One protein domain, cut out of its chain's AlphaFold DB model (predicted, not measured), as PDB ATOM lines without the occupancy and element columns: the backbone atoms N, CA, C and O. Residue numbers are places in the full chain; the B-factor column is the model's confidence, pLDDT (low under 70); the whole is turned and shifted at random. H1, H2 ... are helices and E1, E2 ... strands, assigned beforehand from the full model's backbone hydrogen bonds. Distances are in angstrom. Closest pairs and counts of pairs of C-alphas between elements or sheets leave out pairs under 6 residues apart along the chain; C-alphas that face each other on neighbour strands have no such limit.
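What this domain is: This is residues 9 to 102 of the 255 residues of an uncharacterized protein of Parasitella parasitica (UniProt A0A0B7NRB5). A strongly twisted wall of four antiparallel strands stands at one end, with three helices packed over one face: H2 and H3 fold back on each other as a helical hairpin, and H1 meets H2 at a corner. Past the helices, on the side away from the sheet, residues 86 to 102 form a loop with no named element, which adds to the length. The printed part has 94 residues, with four strands and three helices in the order E1 E2 E3 E4 H1 H2 H3; the sheet runs E1 E2 E3 E4, and the class is mixed, helices and strands. It is compact, with a radius of gyration of the C-alphas of 13.1 A and spans of 39 by 28 by 19 A.

How they stand to each other: The sheet is a meander, each strand the antiparallel neighbour of the one before: E1, residues 9 to 11, E2, residues 18 to 25, E3, residues 28 to 35, and E4, residues 41 to 44. E1 and E2 form a hairpin, with N 10 and O 20 2.9 A apart, within hydrogen-bond range. E2 bends by 60 degrees at residue 21. The hairpin of E2 and E3 has N 21 and O 32 at 3.0 A, and that of E3 and E4 has N 33 and O 43 at 2.8 A. The edge strands E1 and E4 are apart. Two layers are formed, with helices on one face of the sheet: H1, residues 46 to 54, H2, residues 56 to 68, and H3, residues 72 to 85. H1 lies over E3 at a height over the sheet of 9.4 A and runs across the strands, at 74 degrees to E3 on the local plane; their closest C-alphas, of Tyr 30 and Leu 48, are 6.1 A apart. H3 has a height of 6.9 A and is over none of the strands, but only just, with 2 of its 14 C-alphas falling on E2. H2 is on the sheet, and its closest C-alphas with E4, of Leu 66 and Tyr 41, are 7.1 A apart. H2 and H3 touch at a shallow tilt of 17 degrees, opposite ways, with the C-alphas of Ile 62 and Leu 79 closest at 6.5 A. H1 and H2 only just touch, with 3 pairs of C-alphas within 8 A, and only at the corner; H2 does so with residues 58 to 59 alone, the closest C-alphas being Leu 52 and Lys 59 at 6.1 A. Every O i to N i+4 pair is within hydrogen-bond range in H1 and H3, and 7 of 9 in H2.

Where its parts are: E1 begins at C-alpha 9 (6.282, 5.931, 19.587). E2 is 20.6 A long and E3 21.8 A. H1 measures 12.2 A, H2 19.4 A and H3 19.7 A; H3 ends at C-alpha 85 (1.100, -14.092, 11.251).

The domain as a whole: The C-alphas farthest apart, of Asp 14 and Trp 102, are 40.4 A apart. The printed part has no cut, and no link is long. Residues 87 to 88 pair with 99 to 100, antiparallel. The mean pLDDT of the printed part is 78.4, and residues 26 to 27, 56 to 57 and 84 to 101 are under 70.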
ATOM      1  N   ILE A   9       6.559   5.981  18.147       85.38
ATOM      2  CA  ILE A   9       6.282   5.931  19.587       85.38
ATOM      3  C   ILE A   9       7.150   6.919  20.356       85.38
ATOM      4  O   ILE A   9       8.289   7.183  19.978       85.38
ATOM      5  N   LEU A  10       6.602   7.456  21.441       85.12
ATOM      6  CA  LEU A  10       7.285   8.372  22.344       85.12
ATOM      7  C   LEU A  10       7.110   7.888  23.788       85.12
ATOM      8  O   LEU A  10       6.013   7.437  24.133       85.12
ATOM      9  N   PRO A  11       8.154   7.969  24.631       87.56
ATOM     10  CA  PRO A  11       7.991   7.786  26.066       87.56
ATOM     11  C   PRO A  11       7.075   8.893  26.609       87.56
ATOM     12  O   PRO A  11       7.178  10.049  26.192       87.56
ATOM     13  N   ILE A  12       6.148   8.534  27.494       88.88
ATOM     14  CA  ILE A  12       5.221   9.483  28.133       88.88
ATOM     15  C   ILE A  12       5.516   9.694  29.618       88.88
ATOM     16  O   ILE A  12       4.885  10.537  30.252       88.88
ATOM     17  N   ASP A  13       6.459   8.935  30.160       85.38
ATOM     18  CA  ASP A  13       6.973   9.050  31.512       85.38
ATOM     19  C   ASP A  13       8.464   9.408  31.500       85.38
ATOM     20  O   ASP A  13       9.216   9.047  30.591       85.38
ATOM     21  N   ASP A  14       8.908  10.102  32.546       79.62
ATOM     22  CA  ASP A  14      10.311  10.510  32.687       79.62
ATOM     23  C   ASP A  14      11.247   9.291  32.834       79.62
ATOM     24  O   ASP A  14      12.419   9.328  32.447       79.62
ATOM     25  N   GLU A  15      10.713   8.174  33.335       81.31
ATOM     26  CA  GLU A  15      11.416   6.906  33.572       81.31
ATOM     27  C   GLU A  15      11.513   6.008  32.322       81.31
ATOM     28  O   GLU A  15      12.151   4.950  32.372       81.31
ATOM     29  N   HIS A  16      10.933   6.435  31.191       80.00
ATOM     30  CA  HIS A  16      10.936   5.720  29.907       80.00
ATOM     31  C   HIS A  16      10.424   4.269  30.007       80.00
ATOM     32  O   HIS A  16      10.915   3.371  29.314       80.00
ATOM     33  N   GLN A  17       9.445   4.016  30.875       82.31
ATOM     34  CA  GLN A  17       8.796   2.713  31.027       82.31
ATOM     35  C   GLN A  17       7.512   2.619  30.206       82.31
ATOM     36  O   GLN A  17       7.124   1.519  29.803       82.31
ATOM     37  N   ILE A  18       6.860   3.752  29.938       88.31
ATOM     38  CA  ILE A  18       5.568   3.814  29.264       88.31
ATOM     39  C   ILE A  18       5.717   4.561  27.945       88.31
ATOM     40  O   ILE A  18       6.119   5.719  27.891       88.31
ATOM     41  N   TYR A  19       5.311   3.909  26.864       90.75
ATOM     42  CA  TYR A  19       5.391   4.438  25.512       90.75
ATOM     43  C   TYR A  19       3.994   4.600  24.933       90.75
ATOM     44  O   TYR A  19       3.132   3.739  25.109       90.75
ATOM     45  N   LYS A  20       3.770   5.686  24.198       91.12
ATOM     46  CA  LYS A  20       2.524   5.935  23.476       91.12
ATOM     47  C   LYS A  20       2.809   6.331  22.037       91.12
ATOM     48  O   LYS A  20       3.768   7.048  21.760       91.12
ATOM     49  N   GLY A  21       1.970   5.882  21.113       89.00
ATOM     50  CA  GLY A  21       2.095   6.262  19.715       89.00
ATOM     51  C   GLY A  21       1.275   5.391  18.781       89.00
ATOM     52  O   GLY A  21       0.213   4.904  19.161       89.00
ATOM     53  N   TYR A  22       1.770   5.204  17.562       85.81
ATOM     54  CA  TYR A  22       1.070   4.504  16.494       85.81
ATOM     55  C   TYR A  22       1.901   3.357  15.932       85.81
ATOM     56  O   TYR A  22       3.101   3.489  15.665       85.81
ATOM     57  N   ILE A  23       1.227   2.232  15.698       83.38
ATOM     58  CA  ILE A  23       1.789   1.064  15.030       83.38
ATOM     59  C   ILE A  23       0.991   0.757  13.747       83.38
ATOM     60  O   ILE A  23      -0.202   0.457  13.815       83.38
ATOM     61  N   PRO A  24       1.608   0.827  12.553       78.81
ATOM     62  CA  PRO A  24       0.959   0.426  11.310       78.81
ATOM     63  C   PRO A  24       0.966  -1.102  11.152       78.81
ATOM     64  O   PRO A  24       2.024  -1.737  11.058       78.81
ATOM     65  N   ILE A  25      -0.226  -1.694  11.064       74.38
ATOM     66  CA  ILE A  25      -0.455  -3.128  10.854       74.38
ATOM     67  C   ILE A  25      -1.408  -3.296   9.664       74.38
ATOM     68  O   ILE A  25      -2.520  -2.773   9.677       74.38
ATOM     69  N   LYS A  26      -0.984  -4.028   8.623       68.50
ATOM     70  CA  LYS A  26      -1.757  -4.238   7.376       68.50
ATOM     71  C   LYS A  26      -2.291  -2.918   6.767       68.50
ATOM     72  O   LYS A  26      -3.451  -2.842   6.379       68.50
ATOM     73  N   ASN A  27      -1.447  -1.882   6.705       67.69
ATOM     74  CA  ASN A  27      -1.773  -0.519   6.241       67.69
ATOM     75  C   ASN A  27      -2.847   0.232   7.052       67.69
ATOM     76  O   ASN A  27      -3.366   1.244   6.587       67.69
ATOM     77  N   ILE A  28      -3.158  -0.222   8.266       74.06
ATOM     78  CA  ILE A  28      -4.019   0.490   9.213       74.06
ATOM     79  C   ILE A  28      -3.159   0.922  10.400       74.06
ATOM     80  O   ILE A  28      -2.413   0.112  10.949       74.06
ATOM     81  N   GLU A  29      -3.248   2.190  10.790       82.62
ATOM     82  CA  GLU A  29      -2.569   2.708  11.977       82.62
ATOM     83  C   GLU A  29      -3.402   2.433  13.230       82.62
ATOM     84  O   GLU A  29      -4.590   2.756  13.291       82.62
ATOM     85  N   TYR A  30      -2.767   1.833  14.234       85.12
ATOM     86  CA  TYR A  30      -3.371   1.576  15.534       85.12
ATOM     87  C   TYR A  30      -2.670   2.423  16.586       85.12
ATOM     88  O   TYR A  30      -1.452   2.335  16.735       85.12
ATOM     89  N   GLU A  31      -3.434   3.226  17.324       88.19
ATOM     90  CA  GLU A  31      -2.917   3.899  18.515       88.19
ATOM     91  C   GLU A  31      -2.677   2.855  19.611       88.19
ATOM     92  O   GLU A  31      -3.571   2.062  19.933       88.19
ATOM     93  N   ILE A  32      -1.471   2.870  20.172       90.88
ATOM     94  CA  ILE A  32      -1.039   1.991  21.251       90.88
ATOM     95  C   ILE A  32      -0.474   2.791  22.420       90.88
ATOM     96  O   ILE A  32       0.179   3.820  22.242       90.88
ATOM     97  N   GLN A  33      -0.687   2.264  23.619       92.25
ATOM     98  CA  GLN A  33       0.040   2.617  24.827       92.25
ATOM     99  C   GLN A  33       0.575   1.330  25.440       92.25
ATOM    100  O   GLN A  33      -0.187   0.390  25.672       92.25
ATOM    101  N   VAL A  34       1.879   1.278  25.675       92.25
ATOM    102  CA  VAL A  34       2.574   0.056  26.058       92.25
ATOM    103  C   VAL A  34       3.549   0.313  27.196       92.25
ATOM    104  O   VAL A  34       4.284   1.297  27.180       92.25
ATOM    105  N   GLN A  35       3.559  -0.596  28.162       91.19
ATOM    106  CA  GLN A  35       4.565  -0.688  29.213       91.19
ATOM    107  C   GLN A  35       5.214  -2.067  29.134       91.19
ATOM    108  O   GLN A  35       4.506  -3.063  28.998       91.19
ATOM    109  N   LEU A  36       6.544  -2.130  29.198       87.94
ATOM    110  CA  LEU A  36       7.284  -3.396  29.169       87.94
ATOM    111  C   LEU A  36       7.591  -3.906  30.581       87.94
ATOM    112  O   LEU A  36       7.539  -3.153  31.553       87.94
ATOM    113  N   GLY A  37       7.970  -5.181  30.679       83.88
ATOM    114  CA  GLY A  37       8.416  -5.801  31.926       83.88
ATOM    115  C   GLY A  37       7.302  -6.532  32.685       83.88
ATOM    116  O   GLY A  37       6.207  -6.700  32.158       83.88
ATOM    117  N   PRO A  38       7.556  -6.995  33.924       82.06
ATOM    118  CA  PRO A  38       6.685  -7.942  34.636       82.06
ATOM    119  C   PRO A  38       5.247  -7.469  34.890       82.06
ATOM    120  O   PRO A  38       4.363  -8.302  35.027       82.06
ATOM    121  N   GLU A  39       5.025  -6.154  34.917       84.69
ATOM    122  CA  GLU A  39       3.708  -5.504  35.058       84.69
ATOM    123  C   GLU A  39       3.292  -4.801  33.749       84.69
ATOM    124  O   GLU A  39       2.565  -3.805  33.741       84.69
ATOM    125  N   GLY A  40       3.845  -5.261  32.627       86.38
ATOM    126  CA  GLY A  40       3.642  -4.665  31.321       86.38
ATOM    127  C   GLY A  40       2.200  -4.796  30.842       86.38
ATOM    128  O   GLY A  40       1.531  -5.803  31.065       86.38
ATOM    129  N   TYR A  41       1.720  -3.784  30.124       90.31
ATOM    130  CA  TYR A  41       0.412  -3.818  29.468       90.31
ATOM    131  C   TYR A  41       0.493  -3.269  28.044       90.31
ATOM    132  O   TYR A  41       1.379  -2.483  27.712       90.31
ATOM    133  N   LEU A  42      -0.449  -3.686  27.198       90.19
ATOM    134  CA  LEU A  42      -0.661  -3.136  25.864       90.19
ATOM    135  C   LEU A  42      -2.127  -2.729  25.740       90.19
ATOM    136  O   LEU A  42      -3.015  -3.576  25.663       90.19
ATOM    137  N   ASN A  43      -2.357  -1.423  25.687       89.62
ATOM    138  CA  ASN A  43      -3.665  -0.822  25.477       89.62
ATOM    139  C   ASN A  43      -3.707  -0.112  24.127       89.62
ATOM    140  O   ASN A  43      -2.679   0.268  23.570       89.62
ATOM    141  N   GLY A  44      -4.908   0.102  23.610       87.69
ATOM    142  CA  GLY A  44      -5.114   0.882  22.399       87.69
ATOM    143  C   GLY A  44      -6.584   1.164  22.159       87.69
ATOM    144  O   GLY A  44      -7.442   0.873  22.995       87.69
ATOM    145  N   GLN A  45      -6.872   1.737  20.998       85.62
ATOM    146  CA  GLN A  45      -8.236   2.049  20.585       85.62
ATOM    147  C   GLN A  45      -9.095   0.784  20.376       85.62
ATOM    148  O   GLN A  45      -8.612  -0.355  20.337       85.62
ATOM    149  N   GLU A  46     -10.410   0.978  20.238       83.81
ATOM    150  CA  GLU A  46     -11.379  -0.116  20.098       83.81
ATOM    151  C   GLU A  46     -11.072  -1.022  18.894       83.81
ATOM    152  O   GLU A  46     -11.210  -2.239  18.976       83.81
ATOM    153  N   ASN A  47     -10.574  -0.454  17.792       80.00
ATOM    154  CA  ASN A  47     -10.156  -1.197  16.601       80.00
ATOM    155  C   ASN A  47      -9.004  -2.181  16.877       80.00
ATOM    156  O   ASN A  47      -9.059  -3.313  16.394       80.00
ATOM    157  N   LEU A  48      -8.001  -1.795  17.674       83.44
ATOM    158  CA  LEU A  48      -6.913  -2.680  18.092       83.44
ATOM    159  C   LEU A  48      -7.448  -3.769  19.013       83.44
ATOM    160  O   LEU A  48      -7.150  -4.945  18.831       83.44
ATOM    161  N   THR A  49      -8.287  -3.392  19.976       83.81
ATOM    162  CA  THR A  49      -8.879  -4.349  20.914       83.81
ATOM    163  C   THR A  49      -9.736  -5.374  20.170       83.81
ATOM    164  O   THR A  49      -9.651  -6.569  20.439       83.81
ATOM    165  N   ASN A  50     -10.523  -4.937  19.188       80.75
ATOM    166  CA  ASN A  50     -11.317  -5.809  18.327       80.75
ATOM    167  C   ASN A  50     -10.431  -6.682  17.425       80.75
ATOM    168  O   ASN A  50     -10.763  -7.844  17.201       80.75
ATOM    169  N   LEU A  51      -9.291  -6.171  16.947       78.88
ATOM    170  CA  LEU A  51      -8.303  -6.960  16.209       78.88
ATOM    171  C   LEU A  51      -7.703  -8.068  17.084       78.88
ATOM    172  O   LEU A  51      -7.679  -9.220  16.664       78.88
ATOM    173  N   LEU A  52      -7.283  -7.747  18.307       80.62
ATOM    174  CA  LEU A  52      -6.737  -8.723  19.252       80.62
ATOM    175  C   LEU A  52      -7.803  -9.735  19.702       80.62
ATOM    176  O   LEU A  52      -7.515 -10.922  19.816       80.62
ATOM    177  N   LYS A  53      -9.063  -9.309  19.869       80.19
ATOM    178  CA  LYS A  53     -10.199 -10.200  20.175       80.19
ATOM    179  C   LYS A  53     -10.507 -11.200  19.063       80.19
ATOM    180  O   LYS A  53     -10.966 -12.296  19.368       80.19
ATOM    181  N   LYS A  54     -10.271 -10.851  17.791       72.38
ATOM    182  CA  LYS A  54     -10.411 -11.803  16.669       72.38
ATOM    183  C   LYS A  54      -9.421 -12.963  16.774       72.38
ATOM    184  O   LYS A  54      -9.702 -14.034  16.248       72.38
ATOM    185  N   TYR A  55      -8.300 -12.758  17.463       71.31
ATOM    186  CA  TYR A  55      -7.225 -13.734  17.618       71.31
ATOM    187  C   TYR A  55      -6.850 -13.867  19.103       71.31
ATOM    188  O   TYR A  55      -5.759 -13.454  19.501       71.31
ATOM    189  N   PRO A  56      -7.730 -14.447  19.945       69.81
ATOM    190  CA  PRO A  56      -7.524 -14.497  21.396       69.81
ATOM    191  C   PRO A  56      -6.211 -15.196  21.775       69.81
ATOM    192  O   PRO A  56      -5.549 -14.801  22.719       69.81
ATOM    193  N   GLN A  57      -5.781 -16.160  20.964       67.31
ATOM    194  CA  GLN A  57      -4.545 -16.931  21.129       67.31
ATOM    195  C   GLN A  57      -3.280 -16.078  20.895       67.31
ATOM    196  O   GLN A  57      -2.226 -16.321  21.479       67.31
ATOM    197  N   THR A  58      -3.370 -15.067  20.025       71.12
ATOM    198  CA  THR A  58      -2.275 -14.124  19.760       71.12
ATOM    199  C   THR A  58      -2.110 -13.142  20.919       71.12
ATOM    200  O   THR A  58      -0.997 -12.690  21.173       71.12
ATOM    201  N   LYS A  59      -3.186 -12.856  21.666       78.38
ATOM    202  CA  LYS A  59      -3.138 -12.023  22.877       78.38
ATOM    203  C   LYS A  59      -2.186 -12.611  23.920       78.38
ATOM    204  O   LYS A  59      -1.321 -11.891  24.403       78.38
ATOM    205  N   ASP A  60      -2.277 -13.914  24.175       76.62
ATOM    206  CA  ASP A  60      -1.434 -14.601  25.165       76.62
ATOM    207  C   ASP A  60       0.054 -14.553  24.773       76.62
ATOM    208  O   ASP A  60       0.935 -14.343  25.607       76.62
ATOM    209  N   ALA A  61       0.347 -14.681  23.472       76.50
ATOM    210  CA  ALA A  61       1.702 -14.547  22.939       76.50
ATOM    211  C   ALA A  61       2.273 -13.139  23.120       76.50
ATOM    212  O   ALA A  61       3.442 -12.987  23.483       76.50
ATOM    213  N   ILE A  62       1.443 -12.126  22.872       84.31
ATOM    214  CA  ILE A  62       1.802 -10.724  23.065       84.31
ATOM    215  C   ILE A  62       2.068 -10.459  24.544       84.31
ATOM    216  O   ILE A  62       3.112  -9.899  24.858       84.31
ATOM    217  N   GLU A  63       1.190 -10.903  25.444       84.38
ATOM    218  CA  GLU A  63       1.361 -10.744  26.893       84.38
ATOM    219  C   GLU A  63       2.642 -11.425  27.382       84.38
ATOM    220  O   GLU A  63       3.450 -10.806  28.066       84.38
ATOM    221  N   MET A  64       2.904 -12.673  26.987       81.94
ATOM    222  CA  MET A  64       4.147 -13.360  27.356       81.94
ATOM    223  C   MET A  64       5.391 -12.577  26.907       81.94
ATOM    224  O   MET A  64       6.341 -12.428  27.676       81.94
ATOM    225  N   LYS A  65       5.395 -12.073  25.667       83.19
ATOM    226  CA  LYS A  65       6.506 -11.284  25.124       83.19
ATOM    227  C   LYS A  65       6.657  -9.937  25.811       83.19
ATOM    228  O   LYS A  65       7.778  -9.520  26.070       83.19
ATOM    229  N   LEU A  66       5.546  -9.297  26.146       88.12
ATOM    230  CA  LEU A  66       5.504  -8.024  26.845       88.12
ATOM    231  C   LEU A  66       6.170  -8.114  28.224       88.12
ATOM    232  O   LEU A  66       6.997  -7.268  28.560       88.12
ATOM    233  N   HIS A  67       5.890  -9.192  28.964       85.00
ATOM    234  CA  HIS A  67       6.477  -9.424  30.285       85.00
ATOM    235  C   HIS A  67       7.984  -9.716  30.257       85.00
ATOM    236  O   HIS A  67       8.677  -9.505  31.252       85.00
ATOM    237  N   GLN A  68       8.497 -10.212  29.127       83.56
ATOM    238  CA  GLN A  68       9.908 -10.572  28.939       83.56
ATOM    239  C   GLN A  68      10.715  -9.503  28.190       83.56
ATOM    240  O   GLN A  68      11.944  -9.578  28.153       83.56
ATOM    241  N   ALA A  69      10.046  -8.545  27.553       84.50
ATOM    242  CA  ALA A  69      10.688  -7.542  26.725       84.50
ATOM    243  C   ALA A  69      11.412  -6.496  27.577       84.50
ATOM    244  O   ALA A  69      10.869  -5.962  28.540       84.50
ATOM    245  N   THR A  70      12.634  -6.170  27.169       83.19
ATOM    246  CA  THR A  70      13.443  -5.077  27.734       83.19
ATOM    247  C   THR A  70      13.713  -3.968  26.721       83.19
ATOM    248  O   THR A  70      14.161  -2.890  27.095       83.19
ATOM    249  N   ASP A  71      13.432  -4.223  25.442       86.12
ATOM    250  CA  ASP A  71      13.619  -3.295  24.334       86.12
ATOM    251  C   ASP A  71      12.283  -3.092  23.613       86.12
ATOM    252  O   ASP A  71      11.679  -4.033  23.082       86.12
ATOM    253  N   ILE A  72      11.821  -1.843  23.604       85.19
ATOM    254  CA  ILE A  72      10.541  -1.457  23.013       85.19
ATOM    255  C   ILE A  72      10.520  -1.608  21.498       85.19
ATOM    256  O   ILE A  72       9.518  -2.037  20.933       85.19
ATOM    257  N   MET A  73      11.628  -1.320  20.823       83.81
ATOM    258  CA  MET A  73      11.711  -1.410  19.370       83.81
ATOM    259  C   MET A  73      11.686  -2.869  18.923       83.81
ATOM    260  O   MET A  73      11.033  -3.207  17.932       83.81
ATOM    261  N   LEU A  74      12.353  -3.748  19.672       83.94
ATOM    262  CA  LEU A  74      12.283  -5.186  19.447       83.94
ATOM    263  C   LEU A  74      10.859  -5.705  19.676       83.94
ATOM    264  O   LEU A  74      10.316  -6.384  18.804       83.94
ATOM    265  N   PHE A  75      10.226  -5.325  20.792       87.38
ATOM    266  CA  PHE A  75       8.850  -5.722  21.092       87.38
ATOM    267  C   PHE A  75       7.863  -5.264  20.012       87.38
ATOM    268  O   PHE A  75       7.044  -6.059  19.567       87.38
ATOM    269  N   LEU A  76       7.939  -4.014  19.545       85.81
ATOM    270  CA  LEU A  76       7.013  -3.493  18.531       85.81
ATOM    271  C   LEU A  76       7.171  -4.180  17.172       85.81
ATOM    272  O   LEU A  76       6.174  -4.404  16.479       85.81
ATOM    273  N   ASN A  77       8.399  -4.549  16.799       82.50
ATOM    274  CA  ASN A  77       8.634  -5.381  15.622       82.50
ATOM    275  C   ASN A  77       7.982  -6.760  15.787       82.50
ATOM    276  O   ASN A  77       7.228  -7.183  14.915       82.50
ATOM    277  N   GLU A  78       8.208  -7.432  16.920       81.38
ATOM    278  CA  GLU A  78       7.599  -8.738  17.197       81.38
ATOM    279  C   GLU A  78       6.065  -8.659  17.260       81.38
ATOM    280  O   GLU A  78       5.386  -9.499  16.678       81.38
ATOM    281  N   LEU A  79       5.503  -7.626  17.895       82.88
ATOM    282  CA  LEU A  79       4.063  -7.383  18.003       82.88
ATOM    283  C   LEU A  79       3.408  -7.272  16.624       82.88
ATOM    284  O   LEU A  79       2.397  -7.927  16.358       82.88
ATOM    285  N   LYS A  80       3.992  -6.460  15.734       81.56
ATOM    286  CA  LYS A  80       3.504  -6.310  14.359       81.56
ATOM    287  C   LYS A  80       3.448  -7.661  13.658       81.56
ATOM    288  O   LYS A  80       2.473  -7.958  12.971       81.56
ATOM    289  N   GLU A  81       4.468  -8.484  13.842       76.31
ATOM    290  CA  GLU A  81       4.543  -9.784  13.191       76.31
ATOM    291  C   GLU A  81       3.600 -10.811  13.792       76.31
ATOM    292  O   GLU A  81       2.905 -11.491  13.045       76.31
ATOM    293  N   LEU A  82       3.490 -10.875  15.117       75.75
ATOM    294  CA  LEU A  82       2.532 -11.734  15.810       75.75
ATOM    295  C   LEU A  82       1.105 -11.512  15.300       75.75
ATOM    296  O   LEU A  82       0.385 -12.473  15.023       75.75
ATOM    297  N   ILE A  83       0.717 -10.246  15.126       73.94
ATOM    298  CA  ILE A  83      -0.619  -9.864  14.655       73.94
ATOM    299  C   ILE A  83      -0.807 -10.168  13.160       73.94
ATOM    300  O   ILE A  83      -1.908 -10.520  12.733       73.94
ATOM    301  N   VAL A  84       0.246 -10.044  12.347       69.94
ATOM    302  CA  VAL A  84       0.189 -10.364  10.910       69.94
ATOM    303  C   VAL A  84       0.127 -11.874  10.666       69.94
ATOM    304  O   VAL A  84      -0.579 -12.297   9.754       69.94
ATOM    305  N   VAL A  85       0.834 -12.662  11.477       64.69
ATOM    306  CA  VAL A  85       1.100 -14.092  11.251       64.69
ATOM    307  C   VAL A  85       0.086 -15.013  11.960       64.69
ATOM    308  O   VAL A  85       0.121 -16.223  11.770       64.69
ATOM    309  N   HIS A  86      -0.852 -14.469  12.748       66.88
ATOM    310  CA  HIS A  86      -1.922 -15.239  13.411       66.88
ATOM    311  C   HIS A  86      -1.387 -16.454  14.202       66.88
ATOM    312  O   HIS A  86      -1.841 -17.593  14.059       66.88
ATOM    313  N   ILE A  87      -0.368 -16.213  15.033       65.00
ATOM    314  CA  ILE A  87       0.314 -17.268  15.787       65.00
ATOM    315  C   ILE A  87      -0.515 -17.675  17.010       65.00
ATOM    316  O   ILE A  87      -1.024 -16.834  17.752       65.00
ATOM    317  N   HIS A  88      -0.611 -18.985  17.211       62.62
ATOM    318  CA  HIS A  88      -1.245 -19.670  18.326       62.62
ATOM    319  C   HIS A  88      -0.158 -20.257  19.236       62.62
ATOM    320  O   HIS A  88       0.682 -21.043  18.786       62.62
ATOM    321  N   LEU A  89      -0.175 -19.923  20.523       55.69
ATOM    322  CA  LEU A  89       0.720 -20.526  21.513       55.69
ATOM    323  C   LEU A  89      -0.070 -21.430  22.454       55.69
ATOM    324  O   LEU A  89      -1.157 -21.088  22.898       55.69
ATOM    325  N   HIS A  90       0.482 -22.603  22.757       60.94
ATOM    326  CA  HIS A  90      -0.078 -23.485  23.776       60.94
ATOM    327  C   HIS A  90       0.370 -23.028  25.173       60.94
ATOM    328  O   HIS A  90       1.503 -22.580  25.330       60.94
ATOM    329  N   ASN A  91      -0.449 -23.249  26.207       57.75
ATOM    330  CA  ASN A  91      -0.128 -22.894  27.605       57.75
ATOM    331  C   ASN A  91       1.145 -23.570  28.146       57.75
ATOM    332  O   ASN A  91       1.694 -23.156  29.159       57.75
ATOM    333  N   SER A  92       1.605 -24.635  27.487       66.88
ATOM    334  CA  SER A  92       2.855 -25.333  27.813       66.88
ATOM    335  C   SER A  92       4.030 -24.921  26.923       66.88
ATOM    336  O   SER A  92       5.038 -25.618  26.904       66.88
ATOM    337  N   TYR A  93       3.929 -23.835  26.155       50.09
ATOM    338  CA  TYR A  93       5.089 -23.231  25.498       50.09
ATOM    339  C   TYR A  93       6.125 -22.814  26.567       50.09
ATOM    340  O   TYR A  93       5.729 -22.305  27.615       50.09
ATOM    341  N   PRO A  94       7.441 -23.029  26.363       54.34
ATOM    342  CA  PRO A  94       8.120 -23.476  25.140       54.34
ATOM    343  C   PRO A  94       8.232 -25.001  24.963       54.34
ATOM    344  O   PRO A  94       8.862 -25.457  24.016       54.34
ATOM    345  N   PHE A  95       7.636 -25.809  25.844       58.28
ATOM    346  CA  PHE A  95       7.706 -27.277  25.770       58.28
ATOM    347  C   PHE A  95       6.833 -27.878  24.656       58.28
ATOM    348  O   PHE A  95       6.990 -29.046  24.309       58.28
ATOM    349  N   VAL A  96       5.927 -27.080  24.084       58.59
ATOM    350  CA  VAL A  96       5.112 -27.415  22.910       58.59
ATOM    351  C   VAL A  96       5.296 -26.316  21.867       58.59
ATOM    352  O   VAL A  96       5.171 -25.136  22.197       58.59
ATOM    353  N   SER A  97       5.584 -26.697  20.617       54.31
ATOM    354  CA  SER A  97       5.751 -25.747  19.511       54.31
ATOM    355  C   SER A  97       4.498 -24.881  19.302       54.31
ATOM    356  O   SER A  97       3.381 -25.358  19.535       54.31
ATOM    357  N   PRO A  98       4.657 -23.637  18.810       61.59
ATOM    358  CA  PRO A  98       3.531 -22.830  18.347       61.59
ATOM    359  C   PRO A  98       2.679 -23.588  17.315       61.59
ATOM    360  O   PRO A  98       3.131 -24.545  16.688       61.59
ATOM    361  N   LYS A  99       1.457 -23.129  17.076       62.75
ATOM    362  CA  LYS A  99       0.730 -23.399  15.833       62.75
ATOM    363  C   LYS A  99       0.530 -22.074  15.123       62.75
ATOM    364  O   LYS A  99       0.396 -21.047  15.771       62.75
ATOM    365  N   ALA A 100       0.514 -22.059  13.807       62.50
ATOM    366  CA  ALA A 100       0.248 -20.829  13.083       62.50
ATOM    367  C   ALA A 100      -0.410 -21.136  11.747       62.50
ATOM    368  O   ALA A 100      -0.172 -22.186  11.144       62.50
ATOM    369  N   GLU A 101      -1.295 -20.230  11.358       63.94
ATOM    370  CA  GLU A 101      -2.097 -20.312  10.148       63.94
ATOM    371  C   GLU A 101      -1.571 -19.262   9.176       63.94
ATOM    372  O   GLU A 101      -1.587 -18.067   9.465       63.94
ATOM    373  N   TRP A 102      -1.066 -19.715   8.031       70.81
ATOM    374  CA  TRP A 102      -0.406 -18.863   7.045       70.81
ATOM    375  C   TRP A 102      -1.158 -18.928   5.726       70.81
ATOM    376  O   TRP A 102      -1.415 -20.017   5.210       70.81
TER     377      TRP A 102